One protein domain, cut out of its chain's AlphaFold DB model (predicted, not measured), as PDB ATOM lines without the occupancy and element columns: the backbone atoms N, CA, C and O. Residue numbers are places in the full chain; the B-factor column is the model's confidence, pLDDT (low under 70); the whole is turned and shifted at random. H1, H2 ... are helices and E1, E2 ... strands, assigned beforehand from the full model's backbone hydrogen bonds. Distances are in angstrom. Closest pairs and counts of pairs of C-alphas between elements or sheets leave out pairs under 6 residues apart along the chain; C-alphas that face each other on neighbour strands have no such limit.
ATOM      1  N   VAL A   4      27.486 -27.959  17.537       94.69
ATOM      2  CA  VAL A   4      26.091 -28.220  17.895       94.69
ATOM      3  C   VAL A   4      25.312 -26.913  17.858       94.69
ATOM      4  O   VAL A   4      25.735 -25.908  18.428       94.69
ATOM      5  N   ARG A   5      24.167 -26.921  17.177       95.19
ATOM      6  CA  ARG A   5      23.239 -25.790  17.123       95.19
ATOM      7  C   ARG A   5      21.828 -26.247  17.431       95.19
ATOM      8  O   ARG A   5      21.421 -27.341  17.051       95.19
ATOM      9  N   THR A   6      21.079 -25.363  18.066       97.19
ATOM     10  CA  THR A   6      19.630 -25.486  18.172       97.19
ATOM     11  C   THR A   6      18.992 -24.754  16.998       97.19
ATOM     12  O   THR A   6      19.364 -23.618  16.704       97.19
ATOM     13  N   ILE A   7      18.061 -25.409  16.310       96.56
ATOM     14  CA  ILE A   7      17.289 -24.833  15.208       96.56
ATOM     15  C   ILE A   7      15.796 -25.049  15.433       96.56
ATOM     16  O   ILE A   7      15.379 -26.074  15.974       96.56
ATOM     17  N   GLU A   8      14.992 -24.109  14.953       97.12
ATOM     18  CA  GLU A   8      13.538 -24.226  14.944       97.12
ATOM     19  C   GLU A   8      13.049 -24.808  13.617       97.12
ATOM     20  O   GLU A   8      13.495 -24.439  12.525       97.12
ATOM     21  N   LEU A   9      12.103 -25.734  13.708       95.19
ATOM     22  CA  LEU A   9      11.499 -26.419  12.580       95.19
ATOM     23  C   LEU A   9       9.987 -26.222  12.632       95.19
ATOM     24  O   LEU A   9       9.316 -26.686  13.551       95.19
ATOM     25  N   LEU A  10       9.434 -25.583  11.603       93.81
ATOM     26  CA  LEU A  10       7.984 -25.461  11.465       93.81
ATOM     27  C   LEU A  10       7.345 -26.825  11.185       93.81
ATOM     28  O   LEU A  10       7.724 -27.523  10.234       93.81
ATOM     29  N   GLY A  11       6.349 -27.163  12.000       90.69
ATOM     30  CA  GLY A  11       5.460 -28.297  11.809       90.69
ATOM     31  C   GLY A  11       4.601 -28.164  10.554       90.69
ATOM     32  O   GLY A  11       4.520 -27.115   9.908       90.69
ATOM     33  N   LEU A  12       3.938 -29.257  10.184       88.25
ATOM     34  CA  LEU A  12       3.124 -29.313   8.965       88.25
ATOM     35  C   LEU A  12       1.883 -28.420   9.011       88.25
ATOM     36  O   LEU A  12       1.449 -27.939   7.966       88.25
ATOM     37  N   ASP A  13       1.342 -28.174  10.202       83.50
ATOM     38  CA  ASP A  13       0.235 -27.241  10.425       83.50
ATOM     39  C   ASP A  13       0.669 -25.763  10.374       83.50
ATOM     40  O   ASP A  13      -0.180 -24.873  10.423       83.50
ATOM     41  N   ARG A  14       1.984 -25.502  10.262       81.12
ATOM     42  CA  ARG A  14       2.633 -24.179  10.297       81.12
ATOM     43  C   ARG A  14       2.357 -23.361  11.562       81.12
ATOM     44  O   ARG A  14       2.611 -22.161  11.567       81.12
ATOM     45  N   ARG A  15       1.842 -23.992  12.615       84.56
ATOM     46  CA  ARG A  15       1.562 -23.375  13.919       84.56
ATOM     47  C   ARG A  15       2.459 -23.955  14.996       84.56
ATOM     48  O   ARG A  15       2.892 -23.237  15.886       84.56
ATOM     49  N   THR A  16       2.745 -25.244  14.885       90.06
ATOM     50  CA  THR A  16       3.615 -25.958  15.801       90.06
ATOM     51  C   THR A  16       5.072 -25.693  15.438       90.06
ATOM     52  O   THR A  16       5.459 -25.756  14.266       90.06
ATOM     53  N   VAL A  17       5.886 -25.409  16.452       95.31
ATOM     54  CA  VAL A  17       7.337 -25.250  16.338       95.31
ATOM     55  C   VAL A  17       8.003 -26.415  17.058       95.31
ATOM     56  O   VAL A  17       7.638 -26.749  18.184       95.31
ATOM     57  N   PHE A  18       8.975 -27.031  16.393       97.44
ATOM     58  CA  PHE A  18       9.824 -28.061  16.971       97.44
ATOM     59  C   PHE A  18      11.239 -27.526  17.116       97.44
ATOM     60  O   PHE A  18      11.798 -26.965  16.176       97.44
ATOM     61  N   GLU A  19      11.834 -27.752  18.275       98.25
ATOM     62  CA  GLU A  19      13.233 -27.462  18.529       98.25
ATOM     63  C   GLU A  19      14.065 -28.708  18.213       98.25
ATOM     64  O   GLU A  19      13.807 -29.786  18.754       98.25
ATOM     65  N   ALA A  20      15.073 -28.572  17.353       98.06
ATOM     66  CA  ALA A  20      16.020 -29.638  17.056       98.06
ATOM     67  C   ALA A  20      17.449 -29.228  17.419       98.06
ATOM     68  O   ALA A  20      17.930 -28.178  16.995       98.06
ATOM     69  N   LYS A  21      18.150 -30.094  18.154       98.00
ATOM     70  CA  LYS A  21      19.594 -29.985  18.384       98.00
ATOM     71  C   LYS A  21      20.311 -30.777  17.304       98.00
ATOM     72  O   LYS A  21      20.110 -31.986  17.192       98.00
ATOM     73  N   VAL A  22      21.129 -30.097  16.513       96.12
ATOM     74  CA  VAL A  22      21.802 -30.654  15.340       96.12
ATOM     75  C   VAL A  22      23.305 -30.473  15.487       96.12
ATOM     76  O   VAL A  22      23.785 -29.367  15.731       96.12
ATOM     77  N   GLU A  23      24.044 -31.563  15.333       94.69
ATOM     78  CA  GLU A  23      25.499 -31.563  15.250       94.69
ATOM     79  C   GLU A  23      25.925 -31.458  13.786       94.69
ATOM     80  O   GLU A  23      25.493 -32.251  12.952       94.69
ATOM     81  N   HIS A  24      26.769 -30.477  13.475       90.94
ATOM     82  CA  HIS A  24      27.280 -30.217  12.134       90.94
ATOM     83  C   HIS A  24      28.749 -30.628  12.011       90.94
ATOM     84  O   HIS A  24      29.604 -30.111  12.730       90.94
ATOM     85  N   PHE A  25      29.046 -31.473  11.025       87.00
ATOM     86  CA  PHE A  25      30.382 -31.887  10.597       87.00
ATOM     87  C   PHE A  25      30.742 -31.155   9.291       87.00
ATOM     88  O   PHE A  25      30.805 -31.728   8.205       87.00
ATOM     89  N   GLY A  26      30.901 -29.832   9.364       78.00
ATOM     90  CA  GLY A  26      31.133 -28.989   8.184       78.00
ATOM     91  C   GLY A  26      29.858 -28.641   7.397       78.00
ATOM     92  O   GLY A  26      28.743 -28.722   7.905       78.00
ATOM     93  N   ALA A  27      30.014 -28.186   6.148       68.31
ATOM     94  CA  ALA A  27      28.953 -27.472   5.421       68.31
ATOM     95  C   ALA A  27      27.762 -28.335   4.950       68.31
ATOM     96  O   ALA A  27      26.701 -27.790   4.648       68.31
ATOM     97  N   ARG A  28      27.920 -29.661   4.830       68.56
ATOM     98  CA  ARG A  28      26.896 -30.548   4.232       68.56
ATOM     99  C   ARG A  28      26.593 -31.815   5.025       68.56
ATOM    100  O   ARG A  28      25.733 -32.582   4.605       68.56
ATOM    101  N   CYS A  29      27.268 -32.023   6.146       79.94
ATOM    102  CA  CYS A  29      27.136 -33.223   6.955       79.94
ATOM    103  C   CYS A  29      26.626 -32.816   8.337       79.94
ATOM    104  O   CYS A  29      27.216 -31.953   8.987       79.94
ATOM    105  N   ALA A  30      25.479 -33.353   8.744       89.75
ATOM    106  CA  ALA A  30      24.880 -33.043  10.032       89.75
ATOM    107  C   ALA A  30      23.968 -34.179  10.494       89.75
ATOM    108  O   ALA A  30      23.312 -34.815   9.667       89.75
ATOM    109  N   ARG A  31      23.887 -34.379  11.811       93.50
ATOM    110  CA  ARG A  31      22.991 -35.351  12.444       93.50
ATOM    111  C   ARG A  31      22.179 -34.705  13.556       93.50
ATOM    112  O   ARG A  31      22.650 -33.807  14.254       93.50
ATOM    113  N   THR A  32      20.945 -35.156  13.717       96.25
ATOM    114  CA  THR A  32      20.066 -34.674  14.783       96.25
ATOM    115  C   THR A  32      20.360 -35.449  16.058       96.25
ATOM    116  O   THR A  32      20.326 -36.677  16.046       96.25
ATOM    117  N   LEU A  33      20.630 -34.739  17.150       97.31
ATOM    118  CA  LEU A  33      20.849 -35.302  18.486       97.31
ATOM    119  C   LEU A  33      19.555 -35.338  19.306       97.31
ATOM    120  O   LEU A  33      19.347 -36.226  20.128       97.31
ATOM    121  N   GLN A  34      18.677 -34.361  19.080       98.38
ATOM    122  CA  GLN A  34      17.384 -34.266  19.745       98.38
ATOM    123  C   GLN A  34      16.383 -33.537  18.851       98.38
ATOM    124  O   GLN A  34      16.758 -32.582  18.173       98.38
ATOM    125  N   ILE A  35      15.109 -33.917  18.911       98.56
ATOM    126  CA  ILE A  35      13.992 -33.080  18.459       98.56
ATOM    127  C   ILE A  35      12.866 -33.111  19.490       98.56
ATOM    128  O   ILE A  35      12.561 -34.168  20.045       98.56
ATOM    129  N   ALA A  36      12.272 -31.957  19.783       98.31
ATOM    130  CA  ALA A  36      11.186 -31.838  20.745       98.31
ATOM    131  C   ALA A  36      10.150 -30.797  20.315       98.31
ATOM    132  O   ALA A  36      10.477 -29.837  19.623       98.31
ATOM    133  N   GLY A  37       8.903 -30.979  20.736       96.94
ATOM    134  CA  GLY A  37       7.841 -30.007  20.504       96.94
ATOM    135  C   GLY A  37       6.472 -30.518  20.927       96.94
ATOM    136  O   GLY A  37       6.323 -31.660  21.376       96.94
ATOM    137  N   GLU A  38       5.473 -29.655  20.774       95.88
ATOM    138  CA  GLU A  38       4.073 -30.048  20.909       95.88
ATOM    139  C   GLU A  38       3.706 -31.032  19.790       95.88
ATOM    140  O   GLU A  38       4.161 -30.912  18.654       95.88
ATOM    141  N   ILE A  39       2.880 -32.020  20.109       94.69
ATOM    142  CA  ILE A  39       2.315 -32.947  19.140       94.69
ATOM    143  C   ILE A  39       0.806 -33.028  19.305       94.69
ATOM    144  O   ILE A  39       0.268 -32.914  20.401       94.69
ATOM    145  N   ARG A  40       0.118 -33.272  18.197       91.06
ATOM    146  CA  ARG A  40      -1.329 -33.494  18.157       91.06
ATOM    147  C   ARG A  40      -1.643 -34.515  17.081       91.06
ATOM    148  O   ARG A  40      -0.976 -34.532  16.047       91.06
ATOM    149  N   HIS A  41      -2.653 -35.350  17.290       89.19
ATOM    150  CA  HIS A  41      -3.055 -36.296  16.256       89.19
ATOM    151  C   HIS A  41      -3.777 -35.568  15.111       89.19
ATOM    152  O   HIS A  41      -4.870 -35.032  15.274       89.19
ATOM    153  N   LEU A  42      -3.162 -35.542  13.929       84.31
ATOM    154  CA  LEU A  42      -3.732 -34.923  12.735       84.31
ATOM    155  C   LEU A  42      -4.541 -35.940  11.915       84.31
ATOM    156  O   LEU A  42      -3.997 -36.932  11.424       84.31
ATOM    157  N   ARG A  43      -5.827 -35.641  11.679       69.81
ATOM    158  CA  ARG A  43      -6.695 -36.348  10.715       69.81
ATOM    159  C   ARG A  43      -6.317 -35.985   9.249       69.81
ATOM    160  O   ARG A  43      -7.091 -35.322   8.578       69.81
ATOM    161  N   TRP A  44      -5.153 -36.451   8.752       59.00
ATOM    162  CA  TRP A  44      -4.707 -36.515   7.319       59.00
ATOM    163  C   TRP A  44      -4.450 -35.189   6.522       59.00
ATOM    164  O   TRP A  44      -4.887 -34.138   6.977       59.00
ATOM    165  N   PRO A  45      -3.751 -35.173   5.335       54.47
ATOM    166  CA  PRO A  45      -3.183 -36.280   4.548       54.47
ATOM    167  C   PRO A  45      -1.661 -36.246   4.229       54.47
ATOM    168  O   PRO A  45      -0.932 -35.283   4.465       54.47
ATOM    169  N   TYR A  46      -1.196 -37.375   3.680       52.75
ATOM    170  CA  TYR A  46       0.161 -37.721   3.229       52.75
ATOM    171  C   TYR A  46       0.857 -36.659   2.347       52.75
ATOM    172  O   TYR A  46       0.308 -36.205   1.346       52.75
ATOM    173  N   ARG A  47       2.124 -36.337   2.661       51.41
ATOM    174  CA  ARG A  47       3.073 -35.650   1.759       51.41
ATOM    175  C   ARG A  47       4.366 -36.468   1.661       51.41
ATOM    176  O   ARG A  47       4.833 -36.927   2.696       51.41
ATOM    177  N   PRO A  48       4.987 -36.664   0.491       49.19
ATOM    178  CA  PRO A  48       6.279 -37.343   0.420       49.19
ATOM    179  C   PRO A  48       7.367 -36.547   1.168       49.19
ATOM    180  O   PRO A  48       7.380 -35.313   1.153       49.19
ATOM    181  N   ALA A  49       8.271 -37.263   1.842       53.19
ATOM    182  CA  ALA A  49       9.430 -36.684   2.521       53.19
ATOM    183  C   ALA A  49      10.705 -36.899   1.700       53.19
ATOM    184  O   ALA A  49      10.968 -38.017   1.238       53.19
ATOM    185  N   ASN A  50      11.502 -35.836   1.566       48.62
ATOM    186  CA  ASN A  50      12.735 -35.814   0.782       48.62
ATOM    187  C   ASN A  50      13.967 -35.695   1.692       48.62
ATOM    188  O   ASN A  50      14.010 -34.835   2.567       48.62
ATOM    189  N   GLY A  51      15.000 -36.493   1.395       53.50
ATOM    190  CA  GLY A  51      16.360 -36.328   1.921       53.50
ATOM    191  C   GLY A  51      16.641 -37.016   3.260       53.50
ATOM    192  O   GLY A  51      16.177 -36.564   4.298       53.50
ATOM    193  N   VAL A  52      17.469 -38.064   3.219       57.28
ATOM    194  CA  VAL A  52      18.188 -38.647   4.365       57.28
ATOM    195  C   VAL A  52      19.576 -39.045   3.864       57.28
ATOM    196  O   VAL A  52      19.668 -39.651   2.796       57.28
ATOM    197  N   HIS A  53      20.619 -38.679   4.606       59.91
ATOM    198  CA  HIS A  53      22.004 -39.057   4.316       59.91
ATOM    199  C   HIS A  53      22.338 -40.414   4.964       59.91
ATOM    200  O   HIS A  53      21.680 -40.794   5.927       59.91
ATOM    201  N   GLU A  54      23.310 -41.139   4.397       60.31
ATOM    202  CA  GLU A  54      23.867 -42.397   4.942       60.31
ATOM    203  C   GLU A  54      22.834 -43.486   5.262       60.31
ATOM    204  O   GLU A  54      22.653 -43.928   6.392       60.31
ATOM    205  N   ARG A  55      22.131 -43.932   4.221       76.69
ATOM    206  CA  ARG A  55      21.187 -45.049   4.309       76.69
ATOM    207  C   ARG A  55      21.772 -46.282   3.658       76.69
ATOM    208  O   ARG A  55      22.325 -46.192   2.565       76.69
ATOM    209  N   THR A  56      21.491 -47.431   4.247       80.00
ATOM    210  CA  THR A  56      21.583 -48.713   3.550       80.00
ATOM    211  C   THR A  56      20.294 -48.986   2.760       80.00
ATOM    212  O   THR A  56      19.279 -48.299   2.935       80.00
ATOM    213  N   GLY A  57      20.291 -50.020   1.911       80.88
ATOM    214  CA  GLY A  57      19.073 -50.496   1.238       80.88
ATOM    215  C   GLY A  57      17.989 -51.000   2.202       80.88
ATOM    216  O   GLY A  57      16.822 -51.076   1.825       80.88
ATOM    217  N   PHE A  58      18.356 -51.286   3.455       87.12
ATOM    218  CA  PHE A  58      17.441 -51.732   4.503       87.12
ATOM    219  C   PHE A  58      16.845 -50.582   5.313       87.12
ATOM    220  O   PHE A  58      15.920 -50.810   6.088       87.12
ATOM    221  N   ASP A  59      17.337 -49.351   5.156       91.94
ATOM    222  CA  ASP A  59      16.837 -48.208   5.910       91.94
ATOM    223  C   ASP A  59      15.672 -47.512   5.188       91.94
ATOM    224  O   ASP A  59      15.643 -47.359   3.964       91.94
ATOM    225  N   HIS A  60      14.716 -47.017   5.973       90.62
ATOM    226  CA  HIS A  60      13.596 -46.149   5.622       90.62
ATOM    227  C   HIS A  60      13.874 -44.691   5.998       90.62
ATOM    228  O   HIS A  60      14.793 -44.387   6.758       90.62
ATOM    229  N   ARG A  61      13.166 -43.737   5.360       89.94
ATOM    230  CA  ARG A  61      13.272 -42.295   5.688       89.94
ATOM    231  C   ARG A  61      12.443 -42.051   6.947       89.94
ATOM    232  O   ARG A  61      11.310 -41.576   6.858       89.94
ATOM    233  N   GLY A  62      12.981 -42.503   8.077       91.88
ATOM    234  CA  GLY A  62      12.289 -42.506   9.360       91.88
ATOM    235  C   GLY A  62      12.094 -41.079   9.839       91.88
ATOM    236  O   GLY A  62      13.061 -40.325   9.909       91.88
ATOM    237  N   HIS A  63      10.848 -40.703  10.114       93.94
ATOM    238  CA  HIS A  63      10.558 -39.418  10.741       93.94
ATOM    239  C   HIS A  63      10.751 -39.560  12.248       93.94
ATOM    240  O   HIS A  63      10.188 -40.480  12.832       93.94
ATOM    241  N   LEU A  64      11.494 -38.647  12.875       97.25
ATOM    242  CA  LEU A  64      11.662 -38.627  14.334       97.25
ATOM    243  C   LEU A  64      10.380 -38.155  15.033       97.25
ATOM    244  O   LEU A  64       9.943 -38.737  16.017       97.25
ATOM    245  N   ILE A  65       9.733 -37.128  14.485       96.38
ATOM    246  CA  ILE A  65       8.349 -36.773  14.791       96.38
ATOM    247  C   ILE A  65       7.509 -37.137  13.576       96.38
ATOM    248  O   ILE A  65       7.668 -36.559  12.493       96.38
ATOM    249  N   ALA A  66       6.617 -38.107  13.755       92.75
ATOM    250  CA  ALA A  66       5.780 -38.624  12.689       92.75
ATOM    251  C   ALA A  66       4.870 -37.545  12.090       92.75
ATOM    252  O   ALA A  66       4.427 -36.601  12.748       92.75
ATOM    253  N   ARG A  67       4.500 -37.730  10.822       88.88
ATOM    254  CA  ARG A  67       3.569 -36.830  10.127       88.88
ATOM    255  C   ARG A  67       2.201 -36.748  10.801       88.88
ATOM    256  O   ARG A  67       1.611 -35.673  10.833       88.88
ATOM    257  N   CYS A  68       1.708 -37.866  11.333       89.38
ATOM    258  CA  CYS A  68       0.438 -37.912  12.058       89.38
ATOM    259  C   CYS A  68       0.458 -37.078  13.349       89.38
ATOM    260  O   CYS A  68      -0.610 -36.796  13.877       89.38
ATOM    261  N   PHE A  69       1.638 -36.642  13.800       93.44
ATOM    262  CA  PHE A  69       1.846 -35.748  14.939       93.44
ATOM    263  C   PHE A  69       2.141 -34.293  14.543       93.44
ATOM    264  O   PHE A  69       2.475 -33.479  15.396       93.44
ATOM    265  N   GLY A  70       2.061 -33.957  13.248       92.00
ATOM    266  CA  GLY A  70       2.427 -32.631  12.736       92.00
ATOM    267  C   GLY A  70       3.923 -32.430  12.501       92.00
ATOM    268  O   GLY A  70       4.344 -31.307  12.219       92.00
ATOM    269  N   GLY A  71       4.718 -33.504  12.559       93.06
ATOM    270  CA  GLY A  71       6.173 -33.444  12.458       93.06
ATOM    271  C   GLY A  71       6.698 -32.742  11.192       93.06
ATOM    272  O   GLY A  71       6.145 -32.952  10.107       93.06
ATOM    273  N   PRO A  72       7.779 -31.940  11.279       92.12
ATOM    274  CA  PRO A  72       8.298 -31.151  10.159       92.12
ATOM    275  C   PRO A  72       8.748 -31.998   8.960       92.12
ATOM    276  O   PRO A  72       9.417 -33.017   9.123       92.12
ATOM    277  N   ASN A  73       8.506 -31.527   7.730       87.62
ATOM    278  CA  ASN A  73       9.108 -32.120   6.523       87.62
ATOM    279  C   ASN A  73      10.487 -31.498   6.236       87.62
ATOM    280  O   ASN A  73      10.670 -30.763   5.264       87.62
ATOM    281  N   ARG A  74      11.442 -31.717   7.144       90.69
ATOM    282  CA  ARG A  74      12.799 -31.149   7.099       90.69
ATOM    283  C   ARG A  74      13.831 -32.242   7.353       90.69
ATOM    284  O   ARG A  74      13.560 -33.160   8.116       90.69
ATOM    285  N   ARG A  75      15.033 -32.102   6.779       90.06
ATOM    286  CA  ARG A  75      16.133 -33.077   6.941       90.06
ATOM    287  C   ARG A  75      16.462 -33.368   8.407       90.06
ATOM    288  O   ARG A  75      16.664 -34.518   8.747       90.06
ATOM    289  N   ALA A  76      16.427 -32.357   9.275       93.44
ATOM    290  CA  ALA A  76      16.676 -32.526  10.708       93.44
ATOM    291  C   ALA A  76      15.605 -33.363  11.447       93.44
ATOM    292  O   ALA A  76      15.833 -33.777  12.576       93.44
ATOM    293  N   ASN A  77      14.450 -33.639  10.831       95.62
ATOM    294  CA  ASN A  77      13.431 -34.553  11.359       95.62
ATOM    295  C   ASN A  77      13.500 -35.951  10.708       95.62
ATOM    296  O   ASN A  77      12.609 -36.771  10.917       95.62
ATOM    297  N   LEU A  78      14.505 -36.224   9.872       93.81
ATOM    298  CA  LEU A  78      14.624 -37.480   9.145       93.81
ATOM    299  C   LEU A  78      15.955 -38.162   9.450       93.81
ATOM    300  O   LEU A  78      17.006 -37.530   9.421       93.81
ATOM    301  N   VAL A  79      15.904 -39.471   9.670       94.69
ATOM    302  CA  VAL A  79      17.086 -40.306   9.921       94.69
ATOM    303  C   VAL A  79      17.065 -41.568   9.063       94.69
ATOM    304  O   VAL A  79      16.022 -41.972   8.527       94.69
ATOM    305  N   ALA A  80      18.229 -42.198   8.914       94.50
ATOM    306  CA  ALA A  80      18.330 -43.553   8.393       94.50
ATOM    307  C   ALA A  80      17.831 -44.520   9.475       94.50
ATOM    308  O   ALA A  80      18.557 -44.858  10.405       94.50
ATOM    309  N   MET A  81      16.554 -44.897   9.392       94.88
ATOM    310  CA  MET A  81      15.913 -45.790  10.357       94.88
ATOM    311  C   MET A  81      15.719 -47.166   9.736       94.88
ATOM    312  O   MET A  81      15.172 -47.247   8.639       94.88
ATOM    313  N   HIS A  82      16.091 -48.236  10.429       94.69
ATOM    314  CA  HIS A  82      15.958 -49.599   9.937       94.69
ATOM    315  C   HIS A  82      14.518 -49.883   9.479       94.69
ATOM    316  O   HIS A  82      13.543 -49.558  10.162       94.69
ATOM    317  N   GLY A  83      14.360 -50.509   8.315       92.00
ATOM    318  CA  GLY A  83      13.067 -50.687   7.661       92.00
ATOM    319  C   GLY A  83      12.079 -51.477   8.512       92.00
ATOM    320  O   GLY A  83      10.947 -51.033   8.684       92.00
ATOM    321  N   LEU A  84      12.533 -52.576   9.126       93.12
ATOM    322  CA  LEU A  84      11.738 -53.389  10.065       93.12
ATOM    323  C   LEU A  84      11.353 -52.640  11.352       93.12
ATOM    324  O   LEU A  84      10.384 -53.012  12.010       93.12
ATOM    325  N   VAL A  85      12.088 -51.582  11.710       94.44
ATOM    326  CA  VAL A  85      11.749 -50.714  12.845       94.44
ATOM    327  C   VAL A  85      10.642 -49.740  12.455       94.44
ATOM    328  O   VAL A  85       9.661 -49.609  13.185       94.44
ATOM    329  N   ASN A  86      10.778 -49.110  11.283       94.44
ATOM    330  CA  ASN A  86       9.897 -48.046  10.792       94.44
ATOM    331  C   ASN A  86       8.616 -48.537  10.086       94.44
ATOM    332  O   ASN A  86       7.684 -47.760   9.895       94.44
ATOM    333  N   MET A  87       8.572 -49.779   9.600       91.75
ATOM    334  CA  MET A  87       7.420 -50.292   8.847       91.75
ATOM    335  C   MET A  87       6.229 -50.653   9.739       91.75
ATOM    336  O   MET A  87       6.353 -50.769  10.957       91.75
ATOM    337  N   SER A  88       5.072 -50.882   9.108       89.19
ATOM    338  CA  SER A  88       3.877 -51.381   9.796       89.19
ATOM    339  C   SER A  88       4.195 -52.647  10.597       89.19
ATOM    340  O   SER A  88       4.834 -53.566  10.092       89.19
ATOM    341  N   GLY A  89       3.775 -52.675  11.862       90.12
ATOM    342  CA  GLY A  89       4.071 -53.762  12.805       90.12
ATOM    343  C   GLY A  89       5.442 -53.682  13.494       90.12
ATOM    344  O   GLY A  89       5.660 -54.400  14.478       90.12
ATOM    345  N   GLY A  90       6.334 -52.793  13.048       93.75
ATOM    346  CA  GLY A  90       7.633 -52.539  13.666       93.75
ATOM    347  C   GLY A  90       7.540 -51.787  15.004       93.75
ATOM    348  O   GLY A  90       6.506 -51.176  15.301       93.75
ATOM    349  N   PRO A  91       8.603 -51.815  15.832       95.31
ATOM    350  CA  PRO A  91       8.674 -51.086  17.100       95.31
ATOM    351  C   PRO A  91       8.281 -49.607  17.017       95.31
ATOM    352  O   PRO A  91       7.502 -49.139  17.846       95.31
ATOM    353  N   TRP A  92       8.763 -48.882  16.002       96.69
ATOM    354  CA  TRP A  92       8.464 -47.459  15.850       96.69
ATOM    355  C   TRP A  92       6.986 -47.234  15.526       96.69
ATOM    356  O   TRP A  92       6.310 -46.467  16.204       96.69
ATOM    357  N   TYR A  93       6.450 -47.983  14.559       94.44
ATOM    358  CA  TYR A  93       5.032 -47.927  14.200       94.44
ATOM    359  C   TYR A  93       4.118 -48.238  15.394       94.44
ATOM    360  O   TYR A  93       3.122 -47.551  15.616       94.44
ATOM    361  N   LYS A  94       4.449 -49.265  16.186       95.62
ATOM    362  CA  LYS A  94       3.683 -49.632  17.388       95.62
ATOM    363  C   LYS A  94       3.661 -48.493  18.408       95.62
ATOM    364  O   LYS A  94       2.583 -48.146  18.885       95.62
ATOM    365  N   MET A  95       4.812 -47.872  18.661       96.88
ATOM    366  CA  MET A  95       4.924 -46.686  19.515       96.88
ATOM    367  C   MET A  95       4.076 -45.519  18.976       96.88
ATOM    368  O   MET A  95       3.294 -44.937  19.724       96.88
ATOM    369  N   GLU A  96       4.098 -45.240  17.667       95.62
ATOM    370  CA  GLU A  96       3.234 -44.212  17.061       95.62
ATOM    371  C   GLU A  96       1.730 -44.511  17.227       95.62
ATOM    372  O   GLU A  96       0.920 -43.588  17.343       95.62
ATOM    373  N   ARG A  97       1.312 -45.784  17.197       94.81
ATOM    374  CA  ARG A  97      -0.092 -46.170  17.442       94.81
ATOM    375  C   ARG A  97      -0.486 -46.001  18.902       94.81
ATOM    376  O   ARG A  97      -1.585 -45.517  19.170       94.81
ATOM    377  N   GLU A  98       0.408 -46.338  19.824       95.00
ATOM    378  CA  GLU A  98       0.188 -46.144  21.256       95.00
ATOM    379  C   GLU A  98       0.061 -44.657  21.605       95.00
ATOM    380  O   GLU A  98      -0.888 -44.272  22.286       95.00
ATOM    381  N   ILE A  99       0.936 -43.801  21.063       94.94
ATOM    382  CA  ILE A  99       0.847 -42.345  21.254       94.94
ATOM    383  C   ILE A  99      -0.477 -41.800  20.708       94.94
ATOM    384  O   ILE A  99      -1.122 -41.005  21.384       94.94
ATOM    385  N   VAL A 100      -0.923 -42.231  19.520       92.19
ATOM    386  CA  VAL A 100      -2.230 -41.799  18.987       92.19
ATOM    387  C   VAL A 100      -3.378 -42.189  19.916       92.19
ATOM    388  O   VAL A 100      -4.249 -41.361  20.171       92.19
ATOM    389  N   SER A 101      -3.366 -43.415  20.440       91.19
ATOM    390  CA  SER A 101      -4.368 -43.871  21.408       91.19
ATOM    391  C   SER A 101      -4.340 -43.032  22.691       91.19
ATOM    392  O   SER A 101      -5.382 -42.621  23.192       91.19
ATOM    393  N   MET A 102      -3.138 -42.719  23.186       90.75
ATOM    394  CA  MET A 102      -2.933 -41.935  24.404       90.75
ATOM    395  C   MET A 102      -3.387 -40.474  24.266       90.75
ATOM    396  O   MET A 102      -3.911 -39.910  25.224       90.75
ATOM    397  N   LEU A 103      -3.159 -39.845  23.109       90.12
ATOM    398  CA  LEU A 103      -3.523 -38.444  22.879       90.12
ATOM    399  C   LEU A 103      -5.014 -38.260  22.576       90.12
ATOM    400  O   LEU A 103      -5.601 -37.266  22.997       90.12
ATOM    401  N   GLY A 104      -5.638 -39.188  21.843       86.56
ATOM    402  CA  GLY A 104      -7.007 -39.000  21.363       86.56
ATOM    403  C   GLY A 104      -7.124 -37.747  20.482       86.56
ATOM    404  O   GLY A 104      -6.495 -37.675  19.424       86.56
ATOM    405  N   GLU A 105      -7.929 -36.772  20.914       84.44
ATOM    406  CA  GLU A 105      -8.078 -35.459  20.257       84.44
ATOM    407  C   GLU A 105      -7.242 -34.343  20.916       84.44
ATOM    408  O   GLU A 105      -7.225 -33.213  20.432       84.44
ATOM    409  N   GLU A 106      -6.532 -34.651  22.001       88.25
ATOM    410  CA  GLU A 106      -5.765 -33.681  22.779       88.25
ATOM    411  C   GLU A 106      -4.355 -33.462  22.216       88.25
ATOM    412  O   GLU A 106      -3.791 -34.293  21.494       88.25
ATOM    413  N   ALA A 107      -3.759 -32.334  22.602       91.81
ATOM    414  CA  ALA A 107      -2.340 -32.085  22.399       91.81
ATOM    415  C   ALA A 107      -1.495 -32.733  23.511       91.81
ATOM    416  O   ALA A 107      -1.924 -32.916  24.653       91.81
ATOM    417  N   GLY A 108      -0.254 -33.050  23.171       95.12
ATOM    418  CA  GLY A 108       0.783 -33.470  24.101       95.12
ATOM    419  C   GLY A 108       2.123 -32.874  23.703       95.12
ATOM    420  O   GLY A 108       2.205 -32.011  22.834       95.12
ATOM    421  N   TRP A 109       3.193 -33.357  24.312       96.44
ATOM    422  CA  TRP A 109       4.554 -33.014  23.926       96.44
ATOM    423  C   TRP A 109       5.361 -34.285  23.713       96.44
ATOM    424  O   TRP A 109       5.145 -35.295  24.383       96.44
ATOM    425  N   MET A 110       6.305 -34.231  22.783       97.94
ATOM    426  CA  MET A 110       7.200 -35.336  22.470       97.94
ATOM    427  C   MET A 110       8.630 -34.830  22.420       97.94
ATOM    428  O   MET A 110       8.898 -33.756  21.888       97.94
ATOM    429  N   ARG A 111       9.549 -35.627  22.958       98.50
ATOM    430  CA  ARG A 111      10.991 -35.461  22.805       98.50
ATOM    431  C   ARG A 111      11.582 -36.774  22.330       98.50
ATOM    432  O   ARG A 111      11.355 -37.812  22.944       98.50
ATOM    433  N   VAL A 112      12.392 -36.704  21.289       98.62
ATOM    434  CA  VAL A 112      13.214 -37.814  20.818       98.62
ATOM    435  C   VAL A 112      14.662 -37.435  21.037       98.62
ATOM    436  O   VAL A 112      15.122 -36.443  20.474       98.62
ATOM    437  N   ASN A 113      15.363 -38.209  21.855       98.38
ATOM    438  CA  ASN A 113      16.817 -38.175  21.943       98.38
ATOM    439  C   ASN A 113      17.369 -39.287  21.054       98.38
ATOM    440  O   ASN A 113      16.848 -40.404  21.067       98.38
ATOM    441  N   ILE A 114      18.391 -38.967  20.271       97.75
ATOM    442  CA  ILE A 114      18.987 -39.880  19.306       97.75
ATOM    443  C   ILE A 114      20.362 -40.291  19.821       97.75
ATOM    444  O   ILE A 114      21.169 -39.440  20.193       97.75
ATOM    445  N   GLU A 115      20.610 -41.595  19.850       94.69
ATOM    446  CA  GLU A 115      21.860 -42.172  20.326       94.69
ATOM    447  C   GLU A 115      22.728 -42.606  19.147       94.69
ATOM    448  O   GLU A 115      22.261 -43.303  18.242       94.69
ATOM    449  N   TYR A 116      23.995 -42.200  19.201       91.94
ATOM    450  CA  TYR A 116      25.054 -42.595  18.282       91.94
ATOM    451  C   TYR A 116      26.211 -43.129  19.126       91.94
ATOM    452  O   TYR A 116      26.656 -42.445  20.048       91.94
ATOM    453  N   LEU A 117      26.680 -44.338  18.838       86.00
ATOM    454  CA  LEU A 117      27.842 -44.943  19.490       86.00
ATOM    455  C   LEU A 117      29.162 -44.435  18.891       86.00
ATOM    456  O   LEU A 117      30.181 -44.432  19.575       86.00
ATOM    457  N   GLY A 118      29.130 -43.957  17.644       82.69
ATOM    458  CA  GLY A 118      30.289 -43.428  16.926       82.69
ATOM    459  C   GLY A 118      30.033 -42.081  16.245       82.69
ATOM    460  O   GLY A 118      29.152 -41.303  16.628       82.69
ATOM    461  N   SER A 119      30.824 -41.794  15.213       77.19
ATOM    462  CA  SER A 119      30.734 -40.582  14.383       77.19
ATOM    463  C   SER A 119      29.762 -40.701  13.201       77.19
ATOM    464  O   SER A 119      29.606 -39.734  12.456       77.19
ATOM    465  N   ASP A 120      29.079 -41.838  13.053       84.31
ATOM    466  CA  ASP A 120      28.133 -42.098  11.964       84.31
ATOM    467  C   ASP A 120      26.935 -41.131  11.970       84.31
ATOM    468  O   ASP A 120      26.510 -40.620  13.019       84.31
ATOM    469  N   LEU A 121      26.338 -40.906  10.790       89.06
ATOM    470  CA  LEU A 121      25.063 -40.183  10.669       89.06
ATOM    471  C   LEU A 121      23.846 -41.094  10.834       89.06
ATOM    472  O   LEU A 121      22.731 -40.594  11.026       89.06
ATOM    473  N   ARG A 122      24.030 -42.416  10.753       92.50
ATOM    474  CA  ARG A 122      22.983 -43.401  11.032       92.50
ATOM    475  C   ARG A 122      22.879 -43.613  12.550       92.50
ATOM    476  O   ARG A 122      23.851 -44.048  13.150       92.50
ATOM    477  N   PRO A 123      21.718 -43.351  13.177       94.50
ATOM    478  CA  PRO A 123      21.543 -43.596  14.606       94.50
ATOM    479  C   PRO A 123      21.640 -45.070  14.978       94.50
ATOM    480  O   PRO A 123      21.217 -45.931  14.202       94.50
ATOM    481  N   ASP A 124      22.048 -45.345  16.211       92.44
ATOM    482  CA  ASP A 124      22.016 -46.686  16.792       92.44
ATOM    483  C   ASP A 124      20.723 -46.940  17.568       92.44
ATOM    484  O   ASP A 124      20.179 -48.045  17.532       92.44
ATOM    485  N   ALA A 125      20.190 -45.918  18.240       93.88
ATOM    486  CA  ALA A 125      18.953 -46.032  19.002       93.88
ATOM    487  C   ALA A 125      18.241 -44.688  19.203       93.88
ATOM    488  O   ALA A 125      18.758 -43.609  18.903       93.88
ATOM    489  N   PHE A 126      17.029 -44.775  19.742       96.50
ATOM    490  CA  PHE A 126      16.174 -43.645  20.065       96.50
ATOM    491  C   PHE A 126      15.598 -43.802  21.470       96.50
ATOM    492  O   PHE A 126      15.037 -44.851  21.794       96.50
ATOM    493  N   LEU A 127      15.655 -42.729  22.256       96.88
ATOM    494  CA  LEU A 127      14.876 -42.572  23.478       96.88
ATOM    495  C   LEU A 127      13.750 -41.574  23.215       96.88
ATOM    496  O   LEU A 127      13.970 -40.364  23.117       96.88
ATOM    497  N   VAL A 128      12.536 -42.094  23.118       98.12
ATOM    498  CA  VAL A 128      11.321 -41.308  22.916       98.12
ATOM    499  C   VAL A 128      10.656 -41.091  24.266       98.12
ATOM    500  O   VAL A 128      10.439 -42.052  24.994       98.12
ATOM    501  N   VAL A 129      10.309 -39.849  24.593       97.94
ATOM    502  CA  VAL A 129       9.535 -39.485  25.785       97.94
ATOM    503  C   VAL A 129       8.338 -38.655  25.352       97.94
ATOM    504  O   VAL A 129       8.496 -37.702  24.588       97.94
ATOM    505  N   VAL A 130       7.152 -39.010  25.839       97.19
ATOM    506  CA  VAL A 130       5.904 -38.307  25.535       97.19
ATOM    507  C   VAL A 130       5.141 -38.028  26.819       97.19
ATOM    508  O   VAL A 130       5.053 -38.888  27.697       97.19
ATOM    509  N   GLY A 131       4.567 -36.833  26.910       94.31
ATOM    510  CA  GLY A 131       3.623 -36.465  27.956       94.31
ATOM    511  C   GLY A 131       2.372 -35.803  27.395       94.31
ATOM    512  O   GLY A 131       2.364 -35.278  26.283       94.31
ATOM    513  N   SER A 132       1.311 -35.809  28.193       90.25
ATOM    514  CA  SER A 132       0.088 -35.043  27.952       90.25
ATOM    515  C   SER A 132      -0.397 -34.444  29.269       90.25
ATOM    516  O   SER A 132       0.028 -34.865  30.343       90.25
ATOM    517  N   ALA A 133      -1.303 -33.467  29.209       82.69
ATOM    518  CA  ALA A 133      -1.856 -32.845  30.414       82.69
ATOM    519  C   ALA A 133      -2.672 -33.820  31.290       82.69
ATOM    520  O   ALA A 133      -2.901 -33.549  32.465       82.69
ATOM    521  N   LYS A 134      -3.135 -34.939  30.718       77.44
ATOM    522  CA  LYS A 134      -4.112 -35.853  31.332       77.44
ATOM    523  C   LYS A 134      -3.520 -37.197  31.769       77.44
ATOM    524  O   LYS A 134      -4.257 -38.025  32.294       77.44
ATOM    525  N   GLY A 135      -2.231 -37.451  31.533       77.44
ATOM    526  CA  GLY A 135      -1.658 -38.786  31.706       77.44
ATOM    527  C   GLY A 135      -0.204 -38.806  32.168       77.44
ATOM    528  O   GLY A 135       0.489 -37.789  32.114       77.44
ATOM    529  N   PRO A 136       0.273 -39.977  32.629       86.56
ATOM    530  CA  PRO A 136       1.663 -40.147  33.015       86.56
ATOM    531  C   PRO A 136       2.581 -40.033  31.796       86.56
ATOM    532  O   PRO A 136       2.191 -40.327  30.665       86.56
ATOM    533  N   LEU A 137       3.839 -39.675  32.053       92.12
ATOM    534  CA  LEU A 137       4.886 -39.745  31.043       92.12
ATOM    535  C   LEU A 137       5.053 -41.184  30.546       92.12
ATOM    536  O   LEU A 137       5.079 -42.136  31.330       92.12
ATOM    537  N   ARG A 138       5.202 -41.330  29.232       95.56
ATOM    538  CA  ARG A 138       5.559 -42.584  28.567       95.56
ATOM    539  C   ARG A 138       6.934 -42.453  27.937       95.56
ATOM    540  O   ARG A 138       7.310 -41.373  27.478       95.56
ATOM    541  N   SER A 139       7.677 -43.553  27.906       95.31
ATOM    542  CA  SER A 139       8.990 -43.594  27.270       95.31
ATOM    543  C   SER A 139       9.251 -44.912  26.559       95.31
ATOM    544  O   SER A 139       8.921 -45.971  27.092       95.31
ATOM    545  N   TRP A 140       9.920 -44.846  25.411       95.88
ATOM    546  CA  TRP A 140      10.339 -46.005  24.627       95.88
ATOM    547  C   TRP A 140      11.829 -45.902  24.315       95.88
ATOM    548  O   TRP A 140      12.281 -44.882  23.796       95.88
ATOM    549  N   GLN A 141      12.567 -46.978  24.591       93.88
ATOM    550  CA  GLN A 141      13.908 -47.192  24.054       93.88
ATOM    551  C   GLN A 141      13.781 -48.080  22.816       93.88
ATOM    552  O   GLN A 141      13.294 -49.207  22.915       93.88
ATOM    553  N   ILE A 142      14.200 -47.584  21.654       93.25
ATOM    554  CA  ILE A 142      14.066 -48.289  20.376       93.25
ATOM    555  C   ILE A 142      15.439 -48.411  19.729       93.25
ATOM    556  O   ILE A 142      16.063 -47.405  19.406       93.25
ATOM    557  N   VAL A 143      15.888 -49.644  19.508       92.19
ATOM    558  CA  VAL A 143      17.144 -49.938  18.806       92.19
ATOM    559  C   VAL A 143      16.920 -49.848  17.298       92.19
ATOM    560  O   VAL A 143      15.950 -50.393  16.770       92.19
ATOM    561  N   ASN A 144      17.822 -49.173  16.589       93.44
ATOM    562  CA  ASN A 144      17.759 -48.944  15.150       93.44
ATOM    563  C   ASN A 144      18.423 -50.078  14.343       93.44
ATOM    564  O   ASN A 144      19.260 -49.849  13.463       93.44
ATOM    565  N   ALA A 145      18.046 -51.317  14.645       90.31
ATOM    566  CA  ALA A 145      18.594 -52.531  14.043       90.31
ATOM    567  C   ALA A 145      17.471 -53.507  13.667       90.31
ATOM    568  O   ALA A 145      16.288 -53.221  13.860       90.31
ATOM    569  N   ASN A 146      17.829 -54.670  13.124       88.44
ATOM    570  CA  ASN A 146      16.861 -55.731  12.884       88.44
ATOM    571  C   ASN A 146      16.292 -56.233  14.234       88.44
ATOM    572  O   ASN A 146      17.035 -56.840  15.011       88.44
ATOM    573  N   PRO A 147      14.989 -56.031  14.518       84.44
ATOM    574  CA  PRO A 147      14.408 -56.367  15.818       84.44
ATOM    575  C   PRO A 147      14.363 -57.877  16.095       84.44
ATOM    576  O   PRO A 147      14.163 -58.276  17.237       84.44
ATOM    577  N   TYR A 148      14.548 -58.719  15.073       81.56
ATOM    578  CA  TYR A 148      14.589 -60.176  15.224       81.56
ATOM    579  C   TYR A 148      15.979 -60.705  15.595       81.56
ATOM    580  O   TYR A 148      16.080 -61.822  16.088       81.56
ATOM    581  N   LEU A 149      17.035 -59.918  15.368       75.88
ATOM    582  CA  LEU A 149      18.410 -60.292  15.715       75.88
ATOM    583  C   LEU A 149      18.833 -59.744  17.083       75.88
ATOM    584  O   LEU A 149      19.627 -60.375  17.771       75.88
ATOM    585  N   TYR A 150      18.252 -58.618  17.505       67.00
ATOM    586  CA  TYR A 150      18.580 -57.953  18.770       67.00
ATOM    587  C   TYR A 150      17.314 -57.723  19.613       67.00
ATOM    588  O   TYR A 150      16.846 -56.587  19.732       67.00
ATOM    589  N   PRO A 151      16.699 -58.786  20.171       61.12
ATOM    590  CA  PRO A 151      15.382 -58.665  20.780       61.12
ATOM    591  C   PRO A 151      15.355 -57.911  22.123       61.12
ATOM    592  O   PRO A 151      14.302 -57.355  22.431       61.12
ATOM    593  N   THR A 152      16.431 -57.851  22.937       60.00
ATOM    594  CA  THR A 152      16.357 -57.254  24.298       60.00
ATOM    595  C   THR A 152      17.678 -56.824  24.987       60.00
ATOM    596  O   THR A 152      18.770 -57.297  24.687       60.00
ATOM    597  N   ARG A 153      17.476 -55.919  25.973       51.81
ATOM    598  CA  ARG A 153      18.244 -55.404  27.143       51.81
ATOM    599  C   ARG A 153      19.736 -55.059  27.078       51.81
ATOM    600  O   ARG A 153      20.097 -54.157  27.825       51.81
ATOM    601  N   ASP A 154      20.557 -55.654  26.221       69.38
ATOM    602  CA  ASP A 154      21.995 -55.322  26.159       69.38
ATOM    603  C   ASP A 154      22.493 -55.046  24.737       69.38
ATOM    604  O   ASP A 154      23.541 -55.501  24.282       69.38
ATOM    605  N   TRP A 155      21.689 -54.284  23.999       69.69
ATOM    606  CA  TRP A 155      22.000 -53.930  22.619       69.69
ATOM    607  C   TRP A 155      23.313 -53.140  22.499       69.69
ATOM    608  O   TRP A 155      23.975 -53.240  21.473       69.69
ATOM    609  N   ARG A 156      23.709 -52.378  23.535       68.06
ATOM    610  CA  ARG A 156      24.969 -51.618  23.534       68.06
ATOM    611  C   ARG A 156      26.178 -52.544  23.580       68.06
ATOM    612  O   ARG A 156      27.063 -52.377  22.751       68.06
ATOM    613  N   ALA A 157      26.202 -53.535  24.477       69.12
ATOM    614  CA  ALA A 157      27.305 -54.493  24.516       69.12
ATOM    615  C   ALA A 157      27.344 -55.357  23.249       69.12
ATOM    616  O   ALA A 157      28.412 -55.575  22.688       69.12
ATOM    617  N   GLN A 158      26.181 -55.795  22.751       66.56
ATOM    618  CA  GLN A 158      26.096 -56.586  21.517       66.56
ATOM    619  C   GLN A 158      26.577 -55.803  20.289       66.56
ATOM    620  O   GLN A 158      27.303 -56.350  19.463       66.56
ATOM    621  N   ARG A 159      26.205 -54.522  20.174       68.50
ATOM    622  CA  ARG A 159      26.638 -53.667  19.065       68.50
ATOM    623  C   ARG A 159      28.117 -53.317  19.161       68.50
ATOM    624  O   ARG A 159      28.788 -53.335  18.139       68.50
ATOM    625  N   GLN A 160      28.625 -53.041  20.362       69.00
ATOM    626  CA  GLN A 160      30.053 -52.807  20.561       69.00
ATOM    627  C   GLN A 160      30.866 -54.044  20.169       69.00
ATOM    628  O   GLN A 160      31.779 -53.928  19.368       69.00
ATOM    629  N   ALA A 161      30.459 -55.235  20.616       68.69
ATOM    630  CA  ALA A 161      31.116 -56.483  20.236       68.69
ATOM    631  C   ALA A 161      31.088 -56.737  18.715       68.69
ATOM    632  O   ALA A 161      32.041 -57.279  18.165       68.69
ATOM    633  N   GLU A 162      30.012 -56.351  18.021       68.12
ATOM    634  CA  GLU A 162      29.936 -56.426  16.557       68.12
ATOM    635  C   GLU A 162      30.896 -55.439  15.879       68.12
ATOM    636  O   GLU A 162      31.581 -55.816  14.931       68.12
ATOM    637  N   LEU A 163      30.965 -54.192  16.357       67.56
ATOM    638  CA  LEU A 163      31.904 -53.189  15.848       67.56
ATOM    639  C   LEU A 163      33.355 -53.631  16.067       67.56
ATOM    640  O   LEU A 163      34.131 -53.623  15.115       67.56
ATOM    641  N   ASP A 164      33.679 -54.112  17.268       74.56
ATOM    642  CA  ASP A 164      34.998 -54.647  17.610       74.56
ATOM    643  C   ASP A 164      35.350 -55.841  16.701       74.56
ATOM    644  O   ASP A 164      36.459 -55.934  16.177       74.56
ATOM    645  N   ALA A 165      34.394 -56.745  16.451       70.50
ATOM    646  CA  ALA A 165      34.584 -57.885  15.553       70.50
ATOM    647  C   ALA A 165      34.785 -57.467  14.085       70.50
ATOM    648  O   ALA A 165      35.572 -58.095  13.374       70.50
ATOM    649  N   LEU A 166      34.099 -56.417  13.617       69.81
ATOM    650  CA  LEU A 166      34.290 -55.855  12.277       69.81
ATOM    651  C   LEU A 166      35.654 -55.169  12.137       69.81
ATOM    652  O   LEU A 166      36.298 -55.327  11.104       69.81
ATOM    653  N   GLU A 167      36.107 -54.451  13.164       71.38
ATOM    654  CA  GLU A 167      37.431 -53.821  13.205       71.38
ATOM    655  C   GLU A 167      38.548 -54.879  13.195       71.38
ATOM    656  O   GLU A 167      39.468 -54.809  12.382       71.38
ATOM    657  N   LEU A 168      38.401 -55.944  13.992       69.75
ATOM    658  CA  LEU A 168      39.283 -57.120  13.968       69.75
ATOM    659  C   LEU A 168      39.310 -57.809  12.594       69.75
ATOM    660  O   LEU A 168      40.366 -58.271  12.157       69.75
ATOM    661  N   ALA A 169      38.170 -57.880  11.904       69.19
ATOM    662  CA  ALA A 169      38.061 -58.503  10.585       69.19
ATOM    663  C   ALA A 169      38.664 -57.654   9.449       69.19
ATOM    664  O   ALA A 169      39.046 -58.214   8.421       69.19
ATOM    665  N   GLN A 170      38.761 -56.329   9.612       62.97
ATOM    666  CA  GLN A 170      39.375 -55.437   8.619       62.97
ATOM    667  C   GLN A 170      40.911 -55.386   8.708       62.97
ATOM    668  O   GLN A 170      41.549 -54.885   7.782       62.97
ATOM    669  N   GLY A 171      41.508 -55.982   9.747       51.66
ATOM    670  CA  GLY A 171      42.955 -55.964   9.977       51.66
ATOM    671  C   GLY A 171      43.476 -54.563  10.338       51.66
ATOM    672  O   GLY A 171      42.758 -53.574  10.189       51.66
TER     673      GLY A 171
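This is residues 4 to 171 of the 180 residues of an uncharacterized protein of Sorangium cellulosum (UniProt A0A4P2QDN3). A twisted wall of six antiparallel strands has one face covered by helix H2 and, beside that helix, by the small hairpin E4 and E5 with its long loops; its other face is bare. At one end, helix H3 reaches away from the body, and residues 164 to 171 stick out. The printed part has 168 residues, with three named helices and eight named strands in the order E1 E2 E3 E4 E5 H1 H2 E6 E7 E8 H3, and the class is mixed, helices and strands. The large sheet has the order E1 - E2 - E3 - E6 - E7 - E8, and the small antiparallel sheet is E4 - E5. The whole is compact, with a radius of gyration of the C-alphas of 16.2 A and spans of 55 by 37 by 26 A.

In the large sheet, E1 is residues 4 to 10, beginning at C-alpha 4 (26.091, -28.220, 17.895), and E2 is residues 17 to 24. E3, residues 30 to 40, is 27.4 A long and bends by 63 degrees at residue 33. E6 is residues 107 to 115, 26.3 A; E7 is residues 125 to 132, 23.6 A; E8 is residues 135 to 143, 25.4 A. E4 is residues 59 to 63, E5 residues 78 to 82 and H1 residues 83 to 86. H2, residues 91 to 103, is 18.5 A long and begins at C-alpha 91 (8.674, -51.086, 17.100). H3, residues 155 to 170, is 22.4 A long and ends at C-alpha 170 (39.375, -55.437, 8.619).

E1 E2 E3 and E6 E7 E8 are meanders, each strand the antiparallel neighbour of the one before. Within hydrogen-bond range are N 7 and O 20 of E1 and E2, 2.9 A; N 19 and O 36 of E2 and E3, 2.8 A; N 111 and O 129 of E6 and E7, 2.8 A; and N 128 and O 140 of E7 and E8, 2.9 A. E3 and E6 are antiparallel neighbours, with N 39 and O 108 within hydrogen-bond range at 2.8 A. H2 is on the sheet in two layers, a helix on one face, at a height of 8.8 A over the sheet. It runs along the strands, at 1 degrees to E7 on the local plane; its closest C-alphas to E8 are Pro 91 and Ile 142, 6.9 A. The hairpin E4 and E5 has N 60 and O 81 at 2.7 A; E5 is only just apart from E3, at 8.0 A. H1 and H2 touch only at the corner, at the C-alphas of Val 85 and Pro 91, 5.3 A. H3 only grazes the sheet, with residues 155 to 156. In H2 and H3 every O i to N i+4 pair is within hydrogen-bond range; H1 is too short for one.

The C-alphas farthest apart, of Glu 105 and Gly 171, are 56.0 A apart. The printed part has no cut. The links E3 to E4, E4 to E5 and E8 to H3 are long. The mean pLDDT of the printed part is 85.6; residues 27 to 28, 43 to 54, 150 to 163, 166 and 168 to 171 are under 70.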